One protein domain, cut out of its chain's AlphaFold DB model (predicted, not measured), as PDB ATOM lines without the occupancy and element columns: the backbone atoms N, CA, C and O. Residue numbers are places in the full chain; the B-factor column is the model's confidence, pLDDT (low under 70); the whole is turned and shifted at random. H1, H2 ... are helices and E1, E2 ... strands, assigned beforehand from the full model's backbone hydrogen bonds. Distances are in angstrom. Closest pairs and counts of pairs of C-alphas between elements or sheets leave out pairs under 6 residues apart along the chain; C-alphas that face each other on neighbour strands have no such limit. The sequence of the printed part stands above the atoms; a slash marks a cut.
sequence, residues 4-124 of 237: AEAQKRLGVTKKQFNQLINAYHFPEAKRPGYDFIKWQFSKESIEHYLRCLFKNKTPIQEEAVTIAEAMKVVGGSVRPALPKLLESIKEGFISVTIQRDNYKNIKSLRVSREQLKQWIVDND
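What this domain is: This is residues 4 to 124 of the 237 residues of an uncharacterized protein of Entomomonas moraniae (UniProt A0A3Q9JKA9). An elongated body of crossed helices has a small antiparallel sheet of three strands, E1, E3 and E2, towards one end, and a long loop around Tyr 34 reaching to the other end. H5 is in the middle and touches H2, H3 and H4; H1 and H3 run side by side, while H4 stands up from the sheet and H6 only grazes it. The printed part has 121 residues, with six named helices and three named strands in the order H1 H2 H3 E1 H4 H5 E2 E3 H6, and its class is mostly helix. It is compact, with a radius of gyration of the C-alphas of 14.7 A, and spans 49 by 31 by 21 A.

How they stand to each other: H1, residues 4 to 10, touches H3, residues 43 to 53, at a shallow tilt of 25 degrees, the same way; their closest C-alphas, of Ala 6 and Ile 46, are 7.0 A apart. H2, residues 14 to 22, touches H5, residues 81 to 91, at a steep tilt of 58 degrees, with the C-alphas of Leu 20 and Pro 83 closest at 5.5 A. H2 and H3 are apart. H3 touches H5 about perpendicular, at 82 degrees, with the C-alphas of Leu 53 and Lys 90 closest at 4.9 A. E1, residues 64 to 66, is antiparallel to the inner strand E3, residues 109 to 112; N 65 and O 111 are within hydrogen-bond range at 2.9 A. H4, residues 67 to 74, is on the sheet and stands up from it, rising 48 degrees out of a local plane fitted to 6 C-alphas. H4 and H5 only just touch, with 3 pairs of C-alphas within 8 A, the closest those of Val 74 and Ala 81 at 6.3 A. E2, residues 96 to 98, forms a hairpin with E3, with N 97 and O 110 at 2.9 A. E1, H4, H5 and E2 make a split strand-helix-strand unit, two strands of one sheet that are not neighbours, with H4 and H5 between them along the chain and E3 between them in the sheet, and its crossover is right-handed. H6, residues 113 to 122, only grazes the sheet with residues 113 to 118 and is near H5. Every O i to N i+4 pair is within hydrogen-bond range in H1, H2, H3, H5 and H6; in H4 it is 3 of 4.

Where its parts are: H1 begins at C-alpha 4, (-10.921, -25.569, 19.693). H3 is 15.7 A long and H5 15.5 A, with C-alpha 81 at (-8.130, -4.244, 14.250). H6, 14.3 A long, ends at C-alpha 122, (-2.178, 4.807, 8.068).

The domain as a whole: The C-alphas of Tyr 34 and Glu 62 are the two farthest apart, at 50.7 A. The printed part has no cut, and the link from H2 to H3, residues 23 to 42, is long. Mean pLDDT of the printed part is 88.0; residues 61 to 62, 75 to 76 and 100 to 103 are under 70.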
ATOM      1  N   ALA A   4     -11.572 -25.788  18.398       92.56
ATOM      2  CA  ALA A   4     -10.921 -25.569  19.693       92.56
ATOM      3  C   ALA A   4      -9.403 -25.823  19.645       92.56
ATOM      4  O   ALA A   4      -8.630 -25.130  20.304       92.56
ATOM      5  N   GLU A   5      -8.979 -26.791  18.833       93.50
ATOM      6  CA  GLU A   5      -7.575 -27.136  18.627       93.50
ATOM      7  C   GLU A   5      -6.849 -26.028  17.852       93.50
ATOM      8  O   GLU A   5      -5.819 -25.534  18.307       93.50
ATOM      9  N   ALA A   6      -7.439 -25.560  16.745       93.81
ATOM     10  CA  ALA A   6      -6.913 -24.441  15.963       93.81
ATOM     11  C   ALA A   6      -6.849 -23.145  16.791       93.81
ATOM     12  O   ALA A   6      -5.813 -22.477  16.827       93.81
ATOM     13  N   GLN A   7      -7.915 -22.835  17.538       94.81
ATOM     14  CA  GLN A   7      -7.971 -21.686  18.443       94.81
ATOM     15  C   GLN A   7      -6.843 -21.738  19.487       94.81
ATOM     16  O   GLN A   7      -6.136 -20.747  19.699       94.81
ATOM     17  N   LYS A   8      -6.655 -22.897  20.137       93.44
ATOM     18  CA  LYS A   8      -5.601 -23.105  21.138       93.44
ATOM     19  C   LYS A   8      -4.214 -22.976  20.513       93.44
ATOM     20  O   LYS A   8      -3.352 -22.330  21.106       93.44
ATOM     21  N   ARG A   9      -4.010 -23.532  19.312       94.06
ATOM     22  CA  ARG A   9      -2.730 -23.486  18.592       94.06
ATOM     23  C   ARG A   9      -2.314 -22.063  18.223       94.06
ATOM     24  O   ARG A   9      -1.144 -21.718  18.393       94.06
ATOM     25  N   LEU A  10      -3.267 -21.245  17.775       93.31
ATOM     26  CA  LEU A  10      -3.065 -19.828  17.460       93.31
ATOM     27  C   LEU A  10      -2.919 -18.948  18.711       93.31
ATOM     28  O   LEU A  10      -2.346 -17.864  18.635       93.31
ATOM     29  N   GLY A  11      -3.403 -19.407  19.870       93.19
ATOM     30  CA  GLY A  11      -3.335 -18.651  21.119       93.19
ATOM     31  C   GLY A  11      -4.312 -17.474  21.165       93.19
ATOM     32  O   GLY A  11      -4.025 -16.464  21.797       93.19
ATOM     33  N   VAL A  12      -5.471 -17.579  20.523       93.38
ATOM     34  CA  VAL A  12      -6.468 -16.496  20.468       93.38
ATOM     35  C   VAL A  12      -7.723 -16.840  21.270       93.38
ATOM     36  O   VAL A  12      -8.000 -18.000  21.580       93.38
ATOM     37  N   THR A  13      -8.499 -15.825  21.642       92.75
ATOM     38  CA  THR A  13      -9.840 -16.031  22.215       92.75
ATOM     39  C   THR A  13     -10.834 -16.471  21.136       92.75
ATOM     40  O   THR A  13     -10.607 -16.248  19.947       92.75
ATOM     41  N   LYS A  14     -11.987 -17.022  21.537       92.06
ATOM     42  CA  LYS A  14     -13.083 -17.380  20.614       92.06
ATOM     43  C   LYS A  14     -13.525 -16.192  19.741       92.06
ATOM     44  O   LYS A  14     -13.694 -16.334  18.534       92.06
ATOM     45  N   LYS A  15     -13.664 -14.998  20.342       90.19
ATOM     46  CA  LYS A  15     -14.047 -13.764  19.627       90.19
ATOM     47  C   LYS A  15     -13.009 -13.392  18.567       90.19
ATOM     48  O   LYS A  15     -13.375 -13.144  17.425       90.19
ATOM     49  N   GLN A  16     -11.730 -13.390  18.938       92.38
ATOM     50  CA  GLN A  16     -10.630 -13.095  18.018       92.38
ATOM     51  C   GLN A  16     -10.533 -14.135  16.901       92.38
ATOM     52  O   GLN A  16     -10.359 -13.770  15.747       92.38
ATOM     53  N   PHE A  17     -10.705 -15.422  17.210       94.56
ATOM     54  CA  PHE A  17     -10.645 -16.458  16.184       94.56
ATOM     55  C   PHE A  17     -11.773 -16.319  15.159       94.56
ATOM     56  O   PHE A  17     -11.522 -16.390  13.961       94.56
ATOM     57  N   ASN A  18     -12.991 -16.003  15.610       91.38
ATOM     58  CA  ASN A  18     -14.096 -15.679  14.706       91.38
ATOM     59  C   ASN A  18     -13.802 -14.449  13.835       91.38
ATOM     60  O   ASN A  18     -14.175 -14.447  12.669       91.38
ATOM     61  N   GLN A  19     -13.113 -13.427  14.359       91.62
ATOM     62  CA  GLN A  19     -12.687 -12.286  13.539       91.62
ATOM     63  C   GLN A  19     -11.737 -12.716  12.416       91.62
ATOM     64  O   GLN A  19     -11.919 -12.270  11.290       91.62
ATOM     65  N   LEU A  20     -10.776 -13.604  12.692       94.12
ATOM     66  CA  LEU A  20      -9.845 -14.116  11.675       94.12
ATOM     67  C   LEU A  20     -10.552 -14.953  10.604       94.12
ATOM     68  O   LEU A  20     -10.253 -14.823   9.421       94.12
ATOM     69  N   ILE A  21     -11.513 -15.786  11.013       92.06
ATOM     70  CA  ILE A  21     -12.332 -16.586  10.091       92.06
ATOM     71  C   ILE A  21     -13.176 -15.673   9.194       92.06
ATOM     72  O   ILE A  21     -13.193 -15.849   7.978       92.06
ATOM     73  N   ASN A  22     -13.846 -14.677   9.780       89.88
ATOM     74  CA  ASN A  22     -14.693 -13.738   9.041       89.88
ATOM     75  C   ASN A  22     -13.887 -12.826   8.104       89.88
ATOM     76  O   ASN A  22     -14.420 -12.375   7.097       89.88
ATOM     77  N   ALA A  23     -12.619 -12.575   8.428       90.88
ATOM     78  CA  ALA A  23     -11.677 -11.844   7.588       90.88
ATOM     79  C   ALA A  23     -10.919 -12.749   6.594       90.88
ATOM     80  O   ALA A  23      -9.947 -12.310   5.996       90.88
ATOM     81  N   TYR A  24     -11.341 -14.007   6.416       92.00
ATOM     82  CA  TYR A  24     -10.789 -14.939   5.425       92.00
ATOM     83  C   TYR A  24      -9.288 -15.249   5.568       92.00
ATOM     84  O   TYR A  24      -8.652 -15.676   4.609       92.00
ATOM     85  N   HIS A  25      -8.725 -15.169   6.780       92.50
ATOM     86  CA  HIS A  25      -7.332 -15.583   7.032       92.50
ATOM     87  C   HIS A  25      -7.106 -17.096   6.824       92.50
ATOM     88  O   HIS A  25      -5.966 -17.541   6.713       92.50
ATOM     89  N   PHE A  26      -8.184 -17.889   6.772       93.50
ATOM     90  CA  PHE A  26      -8.162 -19.335   6.535       93.50
ATOM     91  C   PHE A  26      -9.165 -19.706   5.430       93.50
ATOM     92  O   PHE A  26     -10.239 -20.230   5.735       93.50
ATOM     93  N   PRO A  27      -8.858 -19.423   4.151       89.12
ATOM     94  CA  PRO A  27      -9.806 -19.612   3.048       89.12
ATOM     95  C   PRO A  27     -10.186 -21.085   2.827       89.12
ATOM     96  O   PRO A  27     -11.303 -21.385   2.423       89.12
ATOM     97  N   GLU A  28      -9.292 -22.015   3.166       89.50
ATOM     98  CA  GLU A  28      -9.504 -23.466   3.058       89.50
ATOM     99  C   GLU A  28     -10.336 -24.056   4.214       89.50
ATOM    100  O   GLU A  28     -10.576 -25.266   4.265       89.50
ATOM    101  N   ALA A  29     -10.737 -23.238   5.193       90.38
ATOM    102  CA  ALA A  29     -11.495 -23.712   6.343       90.38
ATOM    103  C   ALA A  29     -12.892 -24.183   5.918       90.38
ATOM    104  O   ALA A  29     -13.670 -23.434   5.322       90.38
ATOM    105  N   LYS A  30     -13.253 -25.415   6.289       89.56
ATOM    106  CA  LYS A  30     -14.581 -25.961   5.990       89.56
ATOM    107  C   LYS A  30     -15.573 -25.498   7.047       89.56
ATOM    108  O   LYS A  30     -15.410 -25.785   8.241       89.56
ATOM    109  N   ARG A  31     -16.597 -24.778   6.588       88.38
ATOM    110  CA  ARG A  31     -17.735 -24.336   7.397       88.38
ATOM    111  C   ARG A  31     -18.542 -25.546   7.883       88.38
ATOM    112  O   ARG A  31     -18.632 -26.531   7.151       88.38
ATOM    113  N   PRO A  32     -19.136 -25.483   9.089       87.25
ATOM    114  CA  PRO A  32     -20.128 -26.462   9.504       87.25
ATOM    115  C   PRO A  32     -21.266 -26.530   8.480       87.25
ATOM    116  O   PRO A  32     -21.724 -25.495   7.996       87.25
ATOM    117  N   GLY A  33     -21.712 -27.737   8.170       84.88
ATOM    118  CA  GLY A  33     -22.735 -28.024   7.172       84.88
ATOM    119  C   GLY A  33     -23.175 -29.481   7.272       84.88
ATOM    120  O   GLY A  33     -23.000 -30.102   8.320       84.88
ATOM    121  N   TYR A  34     -23.707 -30.037   6.185       72.19
ATOM    122  CA  TYR A  34     -24.192 -31.422   6.165       72.19
ATOM    123  C   TYR A  34     -23.093 -32.448   6.485       72.19
ATOM    124  O   TYR A  34     -23.313 -33.345   7.293       72.19
ATOM    125  N   ASP A  35     -21.888 -32.259   5.944       77.94
ATOM    126  CA  ASP A  35     -20.784 -33.217   6.108       77.94
ATOM    127  C   ASP A  35     -20.029 -33.066   7.441       77.94
ATOM    128  O   ASP A  35     -19.294 -33.963   7.857       77.94
ATOM    129  N   PHE A  36     -20.172 -31.922   8.127       77.44
ATOM    130  CA  PHE A  36     -19.402 -31.604   9.333       77.44
ATOM    131  C   PHE A  36     -20.200 -30.756  10.326       77.44
ATOM    132  O   PHE A  36     -20.576 -29.622  10.047       77.44
ATOM    133  N   ILE A  37     -20.326 -31.241  11.563       80.94
ATOM    134  CA  ILE A  37     -21.036 -30.537  12.649       80.94
ATOM    135  C   ILE A  37     -20.238 -29.320  13.170       80.94
ATOM    136  O   ILE A  37     -20.781 -28.406  13.787       80.94
ATOM    137  N   LYS A  38     -18.917 -29.295  12.950       86.00
ATOM    138  CA  LYS A  38     -18.001 -28.262  13.462       86.00
ATOM    139  C   LYS A  38     -17.054 -27.785  12.369       86.00
ATOM    140  O   LYS A  38     -16.719 -28.552  11.472       86.00
ATOM    141  N   TRP A  39     -16.555 -26.557  12.522       91.00
ATOM    142  CA  TRP A  39     -15.507 -26.000  11.667       91.00
ATOM    143  C   TRP A  39     -14.289 -26.925  11.614       91.00
ATOM    144  O   TRP A  39     -13.797 -27.362  12.663       91.00
ATOM    145  N   GLN A  40     -13.788 -27.159  10.402       92.69
ATOM    146  CA  GLN A  40     -12.576 -27.936  10.158       92.69
ATOM    147  C   GLN A  40     -11.493 -27.059   9.543       92.69
ATOM    148  O   GLN A  40     -11.729 -26.337   8.577       92.69
ATOM    149  N   PHE A  41     -10.286 -27.175  10.089       93.88
ATOM    150  CA  PHE A  41      -9.104 -26.452   9.632       93.88
ATOM    151  C   PHE A  41      -8.007 -27.436   9.237       93.88
ATOM    152  O   PHE A  41      -7.761 -28.422   9.947       93.88
ATOM    153  N   SER A  42      -7.315 -27.148   8.136       93.88
ATOM    154  CA  SER A  42      -6.068 -27.833   7.797       93.88
ATOM    155  C   SER A  42      -5.005 -27.504   8.847       93.88
ATOM    156  O   SER A  42      -4.804 -26.339   9.200       93.88
ATOM    157  N   LYS A  43      -4.326 -28.535   9.369       93.94
ATOM    158  CA  LYS A  43      -3.191 -28.339  10.284       93.94
ATOM    159  C   LYS A  43      -2.077 -27.568   9.578       93.94
ATOM    160  O   LYS A  43      -1.567 -26.607  10.139       93.94
ATOM    161  N   GLU A  44      -1.775 -27.949   8.338       93.69
ATOM    162  CA  GLU A  44      -0.760 -27.299   7.506       93.69
ATOM    163  C   GLU A  44      -1.073 -25.815   7.308       93.69
ATOM    164  O   GLU A  44      -0.192 -24.984   7.488       93.69
ATOM    165  N   SER A  45      -2.337 -25.469   7.041       93.56
ATOM    166  CA  SER A  45      -2.770 -24.074   6.873       93.56
ATOM    167  C   SER A  45      -2.541 -23.240   8.142       93.56
ATOM    168  O   SER A  45      -1.988 -22.144   8.077       93.56
ATOM    169  N   ILE A  46      -2.880 -23.777   9.322       94.88
ATOM    170  CA  ILE A  46      -2.659 -23.092  10.609       94.88
ATOM    171  C   ILE A  46      -1.163 -22.925  10.906       94.88
ATOM    172  O   ILE A  46      -0.732 -21.860  11.349       94.88
ATOM    173  N   GLU A  47      -0.362 -23.964  10.665       93.69
ATOM    174  CA  GLU A  47       1.087 -23.907  10.871       93.69
ATOM    175  C   GLU A  47       1.761 -22.957   9.876       93.69
ATOM    176  O   GLU A  47       2.610 -22.161  10.272       93.69
ATOM    177  N   HIS A  48       1.356 -22.986   8.607       93.19
ATOM    178  CA  HIS A  48       1.821 -22.063   7.576       93.19
ATOM    179  C   HIS A  48       1.502 -20.616   7.948       93.19
ATOM    180  O   HIS A  48       2.390 -19.767   7.920       93.19
ATOM    181  N   TYR A  49       0.269 -20.348   8.384       94.38
ATOM    182  CA  TYR A  49      -0.142 -19.027   8.842       94.38
ATOM    183  C   TYR A  49       0.760 -18.508   9.969       94.38
ATOM    184  O   TYR A  49       1.259 -17.385   9.900       94.38
ATOM    185  N   LEU A  50       1.048 -19.343  10.975       93.31
ATOM    186  CA  LEU A  50       1.993 -18.988  12.031       93.31
ATOM    187  C   LEU A  50       3.395 -18.733  11.466       93.31
ATOM    188  O   LEU A  50       3.978 -17.700  11.779       93.31
ATOM    189  N   ARG A  51       3.931 -19.616  10.612       91.62
ATOM    190  CA  ARG A  51       5.257 -19.425   9.993       91.62
ATOM    191  C   ARG A  51       5.370 -18.073   9.291       91.62
ATOM    192  O   ARG A  51       6.385 -17.406   9.465       91.62
ATOM    193  N   CYS A  52       4.336 -17.649   8.569       92.50
ATOM    194  CA  CYS A  52       4.324 -16.351   7.898       92.50
ATOM    195  C   CYS A  52       4.361 -15.180   8.889       92.50
ATOM    196  O   CYS A  52       5.141 -14.255   8.684       92.50
ATOM    197  N   LEU A  53       3.628 -15.251  10.007       92.88
ATOM    198  CA  LEU A  53       3.691 -14.216  11.050       92.88
ATOM    199  C   LEU A  53       5.083 -14.082  11.687       92.88
ATOM    200  O   LEU A  53       5.463 -12.995  12.105       92.88
ATOM    201  N   PHE A  54       5.847 -15.174  11.767       89.69
ATOM    202  CA  PHE A  54       7.200 -15.177  12.339       89.69
ATOM    203  C   PHE A  54       8.316 -15.008  11.295       89.69
ATOM    204  O   PHE A  54       9.492 -15.053  11.665       89.69
ATOM    205  N   LYS A  55       7.983 -14.833  10.007       85.75
ATOM    206  CA  LYS A  55       8.963 -14.773   8.909       85.75
ATOM    207  C   LYS A  55       9.913 -13.585   9.063       85.75
ATOM    208  O   LYS A  55      11.124 -13.758   8.973       85.75
ATOM    209  N   ASN A  56       9.367 -12.410   9.372       80.75
ATOM    210  CA  ASN A  56      10.106 -11.149   9.478       80.75
ATOM    211  C   ASN A  56      10.413 -10.801  10.943       80.75
ATOM    212  O   ASN A  56      10.118  -9.705  11.425       80.75
ATOM    213  N   LYS A  57      10.959 -11.774  11.683       83.25
ATOM    214  CA  LYS A  57      11.378 -11.556  13.071       83.25
ATOM    215  C   LYS A  57      12.601 -10.637  13.126       83.25
ATOM    216  O   LYS A  57      13.576 -10.849  12.411       83.25
ATOM    217  N   THR A  58      12.560  -9.654  14.013       83.19
ATOM    218  CA  THR A  58      13.660  -8.712  14.267       83.19
ATOM    219  C   THR A  58      14.235  -8.917  15.675       83.19
ATOM    220  O   THR A  58      13.589  -9.572  16.506       83.19
ATOM    221  N   PRO A  59      15.460  -8.427  15.957       80.56
ATOM    222  CA  PRO A  59      16.035  -8.451  17.302       80.56
ATOM    223  C   PRO A  59      15.108  -7.799  18.333       80.56
ATOM    224  O   PRO A  59      14.284  -6.959  17.985       80.56
ATOM    225  N   ILE A  60      15.244  -8.190  19.604       74.31
ATOM    226  CA  ILE A  60      14.421  -7.656  20.697       74.31
ATOM    227  C   ILE A  60      14.525  -6.127  20.714       74.31
ATOM    228  O   ILE A  60      15.618  -5.577  20.790       74.31
ATOM    229  N   GLN A  61      13.374  -5.463  20.658       69.88
ATOM    230  CA  GLN A  61      13.258  -4.013  20.771       69.88
ATOM    231  C   GLN A  61      12.830  -3.659  22.199       69.88
ATOM    232  O   GLN A  61      11.915  -4.289  22.736       69.88
ATOM    233  N   GLU A  62      13.471  -2.656  22.804       68.69
ATOM    234  CA  GLU A  62      13.183  -2.229  24.184       68.69
ATOM    235  C   GLU A  62      11.741  -1.713  24.346       68.69
ATOM    236  O   GLU A  62      11.098  -1.972  25.362       68.69
ATOM    237  N   GLU A  63      11.177  -1.085  23.309       85.75
ATOM    238  CA  GLU A  63       9.816  -0.529  23.316       85.75
ATOM    239  C   GLU A  63       8.775  -1.388  22.572       85.75
ATOM    240  O   GLU A  63       7.925  -0.880  21.833       85.75
ATOM    241  N   ALA A  64       8.812  -2.709  22.752       89.38
ATOM    242  CA  ALA A  64       7.869  -3.618  22.103       89.38
ATOM    243  C   ALA A  64       6.628  -3.921  22.971       89.38
ATOM    244  O   ALA A  64       6.731  -4.283  24.145       89.38
ATOM    245  N   VAL A  65       5.434  -3.861  22.376       91.25
ATOM    246  CA  VAL A  65       4.154  -4.204  23.030       91.25
ATOM    247  C   VAL A  65       3.598  -5.518  22.509       91.25
ATOM    248  O   VAL A  65       3.767  -5.864  21.343       91.25
ATOM    249  N   THR A  66       2.910  -6.267  23.368       92.06
ATOM    250  CA  THR A  66       2.178  -7.472  22.959       92.06
ATOM    251  C   THR A  66       1.013  -7.125  22.034       92.06
ATOM    252  O   THR A  66       0.435  -6.039  22.118       92.06
ATOM    253  N   ILE A  67       0.566  -8.089  21.224       92.00
ATOM    254  CA  ILE A  67      -0.672  -7.940  20.437       92.00
ATOM    255  C   ILE A  67      -1.873  -7.597  21.332       92.00
ATOM    256  O   ILE A  67      -2.730  -6.805  20.951       92.00
ATOM    257  N   ALA A  68      -1.942  -8.150  22.547       88.62
ATOM    258  CA  ALA A  68      -3.026  -7.852  23.481       88.62
ATOM    259  C   ALA A  68      -3.032  -6.380  23.928       88.62
ATOM    260  O   ALA A  68      -4.098  -5.772  24.010       88.62
ATOM    261  N   GLU A  69      -1.862  -5.801  24.198       89.81
ATOM    262  CA  GLU A  69      -1.712  -4.377  24.516       89.81
ATOM    263  C   GLU A  69      -2.000  -3.500  23.298       89.81
ATOM    264  O   GLU A  69      -2.744  -2.529  23.422       89.81
ATOM    265  N   ALA A  70      -1.508  -3.886  22.117       90.62
ATOM    266  CA  ALA A  70      -1.802  -3.190  20.868       90.62
ATOM    267  C   ALA A  70      -3.318  -3.087  20.634       90.62
ATOM    268  O   ALA A  70      -3.841  -2.006  20.382       90.62
ATOM    269  N   MET A  71      -4.062  -4.183  20.827       89.50
ATOM    270  CA  MET A  71      -5.519  -4.193  20.657       89.50
ATOM    271  C   MET A  71      -6.273  -3.265  21.617       89.50
ATOM    272  O   MET A  71      -7.366  -2.817  21.270       89.50
ATOM    273  N   LYS A  72      -5.716  -2.943  22.794       84.69
ATOM    274  CA  LYS A  72      -6.335  -1.969  23.713       84.69
ATOM    275  C   LYS A  72      -6.287  -0.546  23.159       84.69
ATOM    276  O   LYS A  72      -7.206   0.221  23.418       84.69
ATOM    277  N   VAL A  73      -5.235  -0.213  22.414       81.69
ATOM    278  CA  VAL A  73      -5.032   1.123  21.837       81.69
ATOM    279  C   VAL A  73      -5.738   1.239  20.485       81.69
ATOM    280  O   VAL A  73      -6.446   2.205  20.233       81.69
ATOM    281  N   VAL A  74      -5.602   0.216  19.639       82.00
ATOM    282  CA  VAL A  74      -6.074   0.226  18.245       82.00
ATOM    283  C   VAL A  74      -7.600   0.145  18.132       82.00
ATOM    284  O   VAL A  74      -8.178   0.694  17.197       82.00
ATOM    285  N   GLY A  75      -8.268  -0.555  19.059       66.56
ATOM    286  CA  GLY A  75      -9.664  -0.980  18.894       66.56
ATOM    287  C   GLY A  75     -10.697   0.141  18.709       66.56
ATOM    288  O   GLY A  75     -11.826  -0.150  18.318       66.56
ATOM    289  N   GLY A  76     -10.335   1.399  18.980       69.88
ATOM    290  CA  GLY A  76     -11.175   2.566  18.706       69.88
ATOM    291  C   GLY A  76     -11.156   3.020  17.242       69.88
ATOM    292  O   GLY A  76     -12.226   3.334  16.720       69.88
ATOM    293  N   SER A  77      -9.980   2.995  16.611       73.94
ATOM    294  CA  SER A  77      -9.674   3.651  15.329       73.94
ATOM    295  C   SER A  77      -9.706   2.705  14.127       73.94
ATOM    296  O   SER A  77     -10.293   3.029  13.104       73.94
ATOM    297  N   VAL A  78      -9.154   1.492  14.255       83.69
ATOM    298  CA  VAL A  78      -9.005   0.557  13.119       83.69
ATOM    299  C   VAL A  78      -9.953  -0.635  13.257       83.69
ATOM    300  O   VAL A  78     -10.004  -1.287  14.306       83.69
ATOM    301  N   ARG A  79     -10.709  -0.972  12.203       81.50
ATOM    302  CA  ARG A  79     -11.732  -2.032  12.225       81.50
ATOM    303  C   ARG A  79     -11.710  -2.893  10.945       81.50
ATOM    304  O   ARG A  79     -11.835  -2.363   9.850       81.50
ATOM    305  N   PRO A  80     -11.621  -4.238  11.047       85.12
ATOM    306  CA  PRO A  80     -11.339  -5.030  12.245       85.12
ATOM    307  C   PRO A  80      -9.837  -4.998  12.606       85.12
ATOM    308  O   PRO A  80      -9.003  -5.496  11.856       85.12
ATOM    309  N   ALA A  81      -9.507  -4.476  13.795       89.44
ATOM    310  CA  ALA A  81      -8.130  -4.244  14.250       89.44
ATOM    311  C   ALA A  81      -7.204  -5.470  14.167       89.44
ATOM    312  O   ALA A  81      -6.148  -5.406  13.547       89.44
ATOM    313  N   LEU A  82      -7.580  -6.586  14.808       92.81
ATOM    314  CA  LEU A  82      -6.698  -7.753  14.914       92.81
ATOM    315  C   LEU A  82      -6.418  -8.412  13.551       92.81
ATOM    316  O   LEU A  82      -5.243  -8.627  13.267       92.81
ATOM    317  N   PRO A  83      -7.428  -8.736  12.714       94.00
ATOM    318  CA  PRO A  83      -7.181  -9.260  11.371       94.00
ATOM    319  C   PRO A  83      -6.273  -8.354  10.532       94.00
ATOM    320  O   PRO A  83      -5.244  -8.827  10.061       94.00
ATOM    321  N   LYS A  84      -6.585  -7.048  10.445       93.88
ATOM    322  CA  LYS A  84      -5.773  -6.080   9.687       93.88
ATOM    323  C   LYS A  84      -4.322  -6.055  10.180       93.88
ATOM    324  O   LYS A  84      -3.404  -6.142   9.376       93.88
ATOM    325  N   LEU A  85      -4.107  -6.021  11.499       94.69
ATOM    326  CA  LEU A  85      -2.758  -6.007  12.071       94.69
ATOM    327  C   LEU A  85      -1.972  -7.283  11.733       94.69
ATOM    328  O   LEU A  85      -0.799  -7.210  11.376       94.69
ATOM    329  N   LEU A  86      -2.598  -8.458  11.859       95.19
ATOM    330  CA  LEU A  86      -1.932  -9.725  11.544       95.19
ATOM    331  C   LEU A  86      -1.642  -9.868  10.047       95.19
ATOM    332  O   LEU A  86      -0.627 -10.464   9.697       95.19
ATOM    333  N   GLU A  87      -2.492  -9.315   9.185       94.94
ATOM    334  CA  GLU A  87      -2.240  -9.259   7.746       94.94
ATOM    335  C   GLU A  87      -1.019  -8.383   7.441       94.94
ATOM    336  O   GLU A  87      -0.079  -8.857   6.811       94.94
ATOM    337  N   SER A  88      -0.939  -7.180   8.019       94.56
ATOM    338  CA  SER A  88       0.230  -6.303   7.864       94.56
ATOM    339  C   SER A  88       1.529  -6.929   8.392       94.56
ATOM    340  O   SER A  88       2.601  -6.705   7.831       94.56
ATOM    341  N   ILE A  89       1.457  -7.751   9.445       94.75
ATOM    342  CA  ILE A  89       2.603  -8.546   9.917       94.75
ATOM    343  C   ILE A  89       2.979  -9.622   8.886       94.75
ATOM    344  O   ILE A  89       4.158  -9.801   8.582       94.75
ATOM    345  N   LYS A  90       1.988 -10.336   8.337       93.69
ATOM    346  CA  LYS A  90       2.183 -11.402   7.341       93.69
ATOM    347  C   LYS A  90       2.824 -10.874   6.052       93.69
ATOM    348  O   LYS A  90       3.694 -11.535   5.490       93.69
ATOM    349  N   GLU A  91       2.402  -9.694   5.611       92.19
ATOM    350  CA  GLU A  91       2.913  -8.998   4.424       92.19
ATOM    351  C   GLU A  91       4.269  -8.318   4.672       92.19
ATOM    352  O   GLU A  91       5.000  -8.022   3.731       92.19
ATOM    353  N   GLY A  92       4.654  -8.136   5.940       90.00
ATOM    354  CA  GLY A  92       5.943  -7.570   6.334       90.00
ATOM    355  C   GLY A  92       5.965  -6.054   6.503       90.00
ATOM    356  O   GLY A  92       7.033  -5.502   6.751       90.00
ATOM    357  N   PHE A  93       4.810  -5.387   6.444       90.75
ATOM    358  CA  PHE A  93       4.681  -3.963   6.764       90.75
ATOM    359  C   PHE A  93       4.971  -3.664   8.239       90.75
ATOM    360  O   PHE A  93       5.440  -2.580   8.576       90.75
ATOM    361  N   ILE A  94       4.722  -4.635   9.124       91.75
ATOM    362  CA  ILE A  94       5.066  -4.545  10.545       91.75
ATOM    363  C   ILE A  94       6.039  -5.656  10.901       91.75
ATOM    364  O   ILE A  94       5.765  -6.841  10.705       91.75
ATOM    365  N   SER A  95       7.168  -5.265  11.484       90.31
ATOM    366  CA  SER A  95       8.137  -6.211  12.023       90.31
ATOM    367  C   SER A  95       7.709  -6.692  13.403       90.31
ATOM    368  O   SER A  95       7.145  -5.944  14.204       90.31
ATOM    369  N   VAL A  96       8.013  -7.953  13.700       91.44
ATOM    370  CA  VAL A  96       7.699  -8.550  15.000       91.44
ATOM    371  C   VAL A  96       8.959  -8.951  15.742       91.44
ATOM    372  O   VAL A  96       9.967  -9.328  15.147       91.44
ATOM    373  N   THR A  97       8.885  -8.906  17.064       89.44
ATOM    374  CA  THR A  97       9.898  -9.444  17.971       89.44
ATOM    375  C   THR A  97       9.263 -10.488  18.885       89.44
ATOM    376  O   THR A  97       8.045 -10.521  19.081       89.44
ATOM    377  N   ILE A  98      10.094 -11.369  19.440       85.44
ATOM    378  CA  ILE A  98       9.690 -12.368  20.432       85.44
ATOM    379  C   ILE A  98      10.606 -12.245  21.645       85.44
ATOM    380  O   ILE A  98      11.823 -12.202  21.510       85.44
ATOM    381  N   GLN A  99      10.027 -12.171  22.845       71.38
ATOM    382  CA  GLN A  99      10.819 -12.027  24.074       71.38
ATOM    383  C   GLN A  99      11.183 -13.383  24.701       71.38
ATOM    384  O   GLN A  99      12.150 -13.469  25.450       71.38
ATOM    385  N   ARG A 100      10.404 -14.446  24.436       64.62
ATOM    386  CA  ARG A 100      10.642 -15.809  24.950       64.62
ATOM    387  C   ARG A 100      10.193 -16.858  23.931       64.62
ATOM    388  O   ARG A 100       9.060 -16.803  23.457       64.62
ATOM    389  N   ASP A 101      11.054 -17.833  23.656       60.62
ATOM    390  CA  ASP A 101      10.876 -18.848  22.601       60.62
ATOM    391  C   ASP A 101       9.859 -19.960  22.943       60.62
ATOM    392  O   ASP A 101       9.518 -20.784  22.096       60.62
ATOM    393  N   ASN A 102       9.324 -19.987  24.171       59.12
ATOM    394  CA  ASN A 102       8.509 -21.115  24.648       59.12
ATOM    395  C   ASN A 102       7.140 -21.252  23.960       59.12
ATOM    396  O   ASN A 102       6.521 -22.310  24.047       59.12
ATOM    397  N   TYR A 103       6.650 -20.216  23.268       64.81
ATOM    398  CA  TYR A 103       5.375 -20.274  22.554       64.81
ATOM    399  C   TYR A 103       5.477 -19.580  21.196       64.81
ATOM    400  O   TYR A 103       5.551 -18.360  21.125       64.81
ATOM    401  N   LYS A 104       5.413 -20.335  20.094       81.06
ATOM    402  CA  LYS A 104       5.291 -19.788  18.728       81.06
ATOM    403  C   LYS A 104       3.813 -19.662  18.349       81.06
ATOM    404  O   LYS A 104       3.277 -20.496  17.614       81.06
ATOM    405  N   ASN A 105       3.125 -18.688  18.947       91.44
ATOM    406  CA  ASN A 105       1.719 -18.359  18.686       91.44
ATOM    407  C   ASN A 105       1.487 -16.837  18.759       91.44
ATOM    408  O   ASN A 105       2.390 -16.090  19.114       91.44
ATOM    409  N   ILE A 106       0.278 -16.357  18.458       92.50
ATOM    410  CA  ILE A 106       0.009 -14.909  18.353       92.50
ATOM    411  C   ILE A 106       0.272 -14.157  19.672       92.50
ATOM    412  O   ILE A 106       0.609 -12.976  19.646       92.50
ATOM    413  N   LYS A 107       0.174 -14.816  20.836       89.94
ATOM    414  CA  LYS A 107       0.404 -14.162  22.138       89.94
ATOM    415  C   LYS A 107       1.862 -13.781  22.377       89.94
ATOM    416  O   LYS A 107       2.110 -12.903  23.198       89.94
ATOM    417  N   SER A 108       2.808 -14.463  21.736       89.25
ATOM    418  CA  SER A 108       4.234 -14.174  21.907       89.25
ATOM    419  C   SER A 108       4.741 -13.076  20.983       89.25
ATOM    420  O   SER A 108       5.828 -12.552  21.228       89.25
ATOM    421  N   LEU A 109       3.958 -12.715  19.962       91.44
ATOM    422  CA  LEU A 109       4.279 -11.623  19.060       91.44
ATOM    423  C   LEU A 109       4.277 -10.300  19.817       91.44
ATOM    424  O   LEU A 109       3.338  -9.964  20.551       91.44
ATOM    425  N   ARG A 110       5.334  -9.533  19.581       91.88
ATOM    426  CA  ARG A 110       5.436  -8.147  19.999       91.88
ATOM    427  C   ARG A 110       5.727  -7.273  18.793       91.88
ATOM    428  O   ARG A 110       6.439  -7.693  17.886       91.88
ATOM    429  N   VAL A 111       5.180  -6.069  18.806       92.56
ATOM    430  CA  VAL A 111       5.364  -5.059  17.760       92.56
ATOM    431  C   VAL A 111       5.976  -3.811  18.375       92.56
ATOM    432  O   VAL A 111       5.701  -3.501  19.538       92.56
ATOM    433  N   SER A 112       6.803  -3.102  17.608       91.44
ATOM    434  CA  SER A 112       7.309  -1.787  18.008       91.44
ATOM    435  C   SER A 112       6.146  -0.852  18.338       91.44
ATOM    436  O   SER A 112       5.180  -0.780  17.573       91.44
ATOM    437  N   ARG A 113       6.241  -0.088  19.433       90.69
ATOM    438  CA  ARG A 113       5.290   1.006  19.697       90.69
ATOM    439  C   ARG A 113       5.281   2.043  18.580       90.69
ATOM    440  O   ARG A 113       4.219   2.576  18.278       90.69
ATOM    441  N   GLU A 114       6.433   2.327  17.989       90.19
ATOM    442  CA  GLU A 114       6.571   3.320  16.926       90.19
ATOM    443  C   GLU A 114       5.886   2.851  15.639       90.19
ATOM    444  O   GLU A 114       4.988   3.534  15.145       90.19
ATOM    445  N   GLN A 115       6.197   1.636  15.170       91.94
ATOM    446  CA  GLN A 115       5.530   1.061  13.993       91.94
ATOM    447  C   GLN A 115       4.024   0.911  14.218       91.94
ATOM    448  O   GLN A 115       3.242   1.152  13.305       91.94
ATOM    449  N   LEU A 116       3.599   0.552  15.436       92.06
ATOM    450  CA  LEU A 116       2.180   0.458  15.767       92.06
ATOM    451  C   LEU A 116       1.479   1.819  15.680       92.06
ATOM    452  O   LEU A 116       0.372   1.885  15.154       92.06
ATOM    453  N   LYS A 117       2.094   2.895  16.188       89.94
ATOM    454  CA  LYS A 117       1.535   4.253  16.083       89.94
ATOM    455  C   LYS A 117       1.385   4.671  14.625       89.94
ATOM    456  O   LYS A 117       0.309   5.128  14.254       89.94
ATOM    457  N   GLN A 118       2.429   4.476  13.821       90.31
ATOM    458  CA  GLN A 118       2.390   4.818  12.402       90.31
ATOM    459  C   GLN A 118       1.308   4.014  11.673       90.31
ATOM    460  O   GLN A 118       0.446   4.583  11.014       90.31
ATOM    461  N   TRP A 119       1.265   2.701  11.902       93.19
ATOM    462  CA  TRP A 119       0.258   1.834  11.303       93.19
ATOM    463  C   TRP A 119      -1.177   2.222  11.686       93.19
ATOM    464  O   TRP A 119      -2.064   2.136  10.841       93.19
ATOM    465  N   ILE A 120      -1.423   2.671  12.928       89.81
ATOM    466  CA  ILE A 120      -2.744   3.182  13.336       89.81
ATOM    467  C   ILE A 120      -3.132   4.387  12.486       89.81
ATOM    468  O   ILE A 120      -4.260   4.421  12.016       89.81
ATOM    469  N   VAL A 121      -2.224   5.345  12.287       86.31
ATOM    470  CA  VAL A 121      -2.486   6.544  11.474       86.31
ATOM    471  C   VAL A 121      -2.796   6.164  10.027       86.31
ATOM    472  O   VAL A 121      -3.756   6.672   9.454       86.31
ATOM    473  N   ASP A 122      -2.027   5.234   9.463       87.69
ATOM    474  CA  ASP A 122      -2.178   4.807   8.068       87.69
ATOM    475  C   ASP A 122      -3.458   3.985   7.829       87.69
ATOM    476  O   ASP A 122      -3.943   3.904   6.703       87.69
ATOM    477  N   ASN A 123      -4.014   3.373   8.880       86.12
ATOM    478  CA  ASN A 123      -5.183   2.489   8.810       86.12
ATOM    479  C   ASN A 123      -6.395   3.027   9.587       86.12
ATOM    480  O   ASN A 123      -7.317   2.257   9.872       86.12
ATOM    481  N   ASP A 124      -6.390   4.307   9.973       84.25
ATOM    482  CA  ASP A 124      -7.453   4.908  10.781       84.25
ATOM    483  C   ASP A 124      -8.748   5.039   9.970       84.25
ATOM    484  O   ASP A 124      -8.979   6.022   9.267       84.25
TER     485      ASP A 124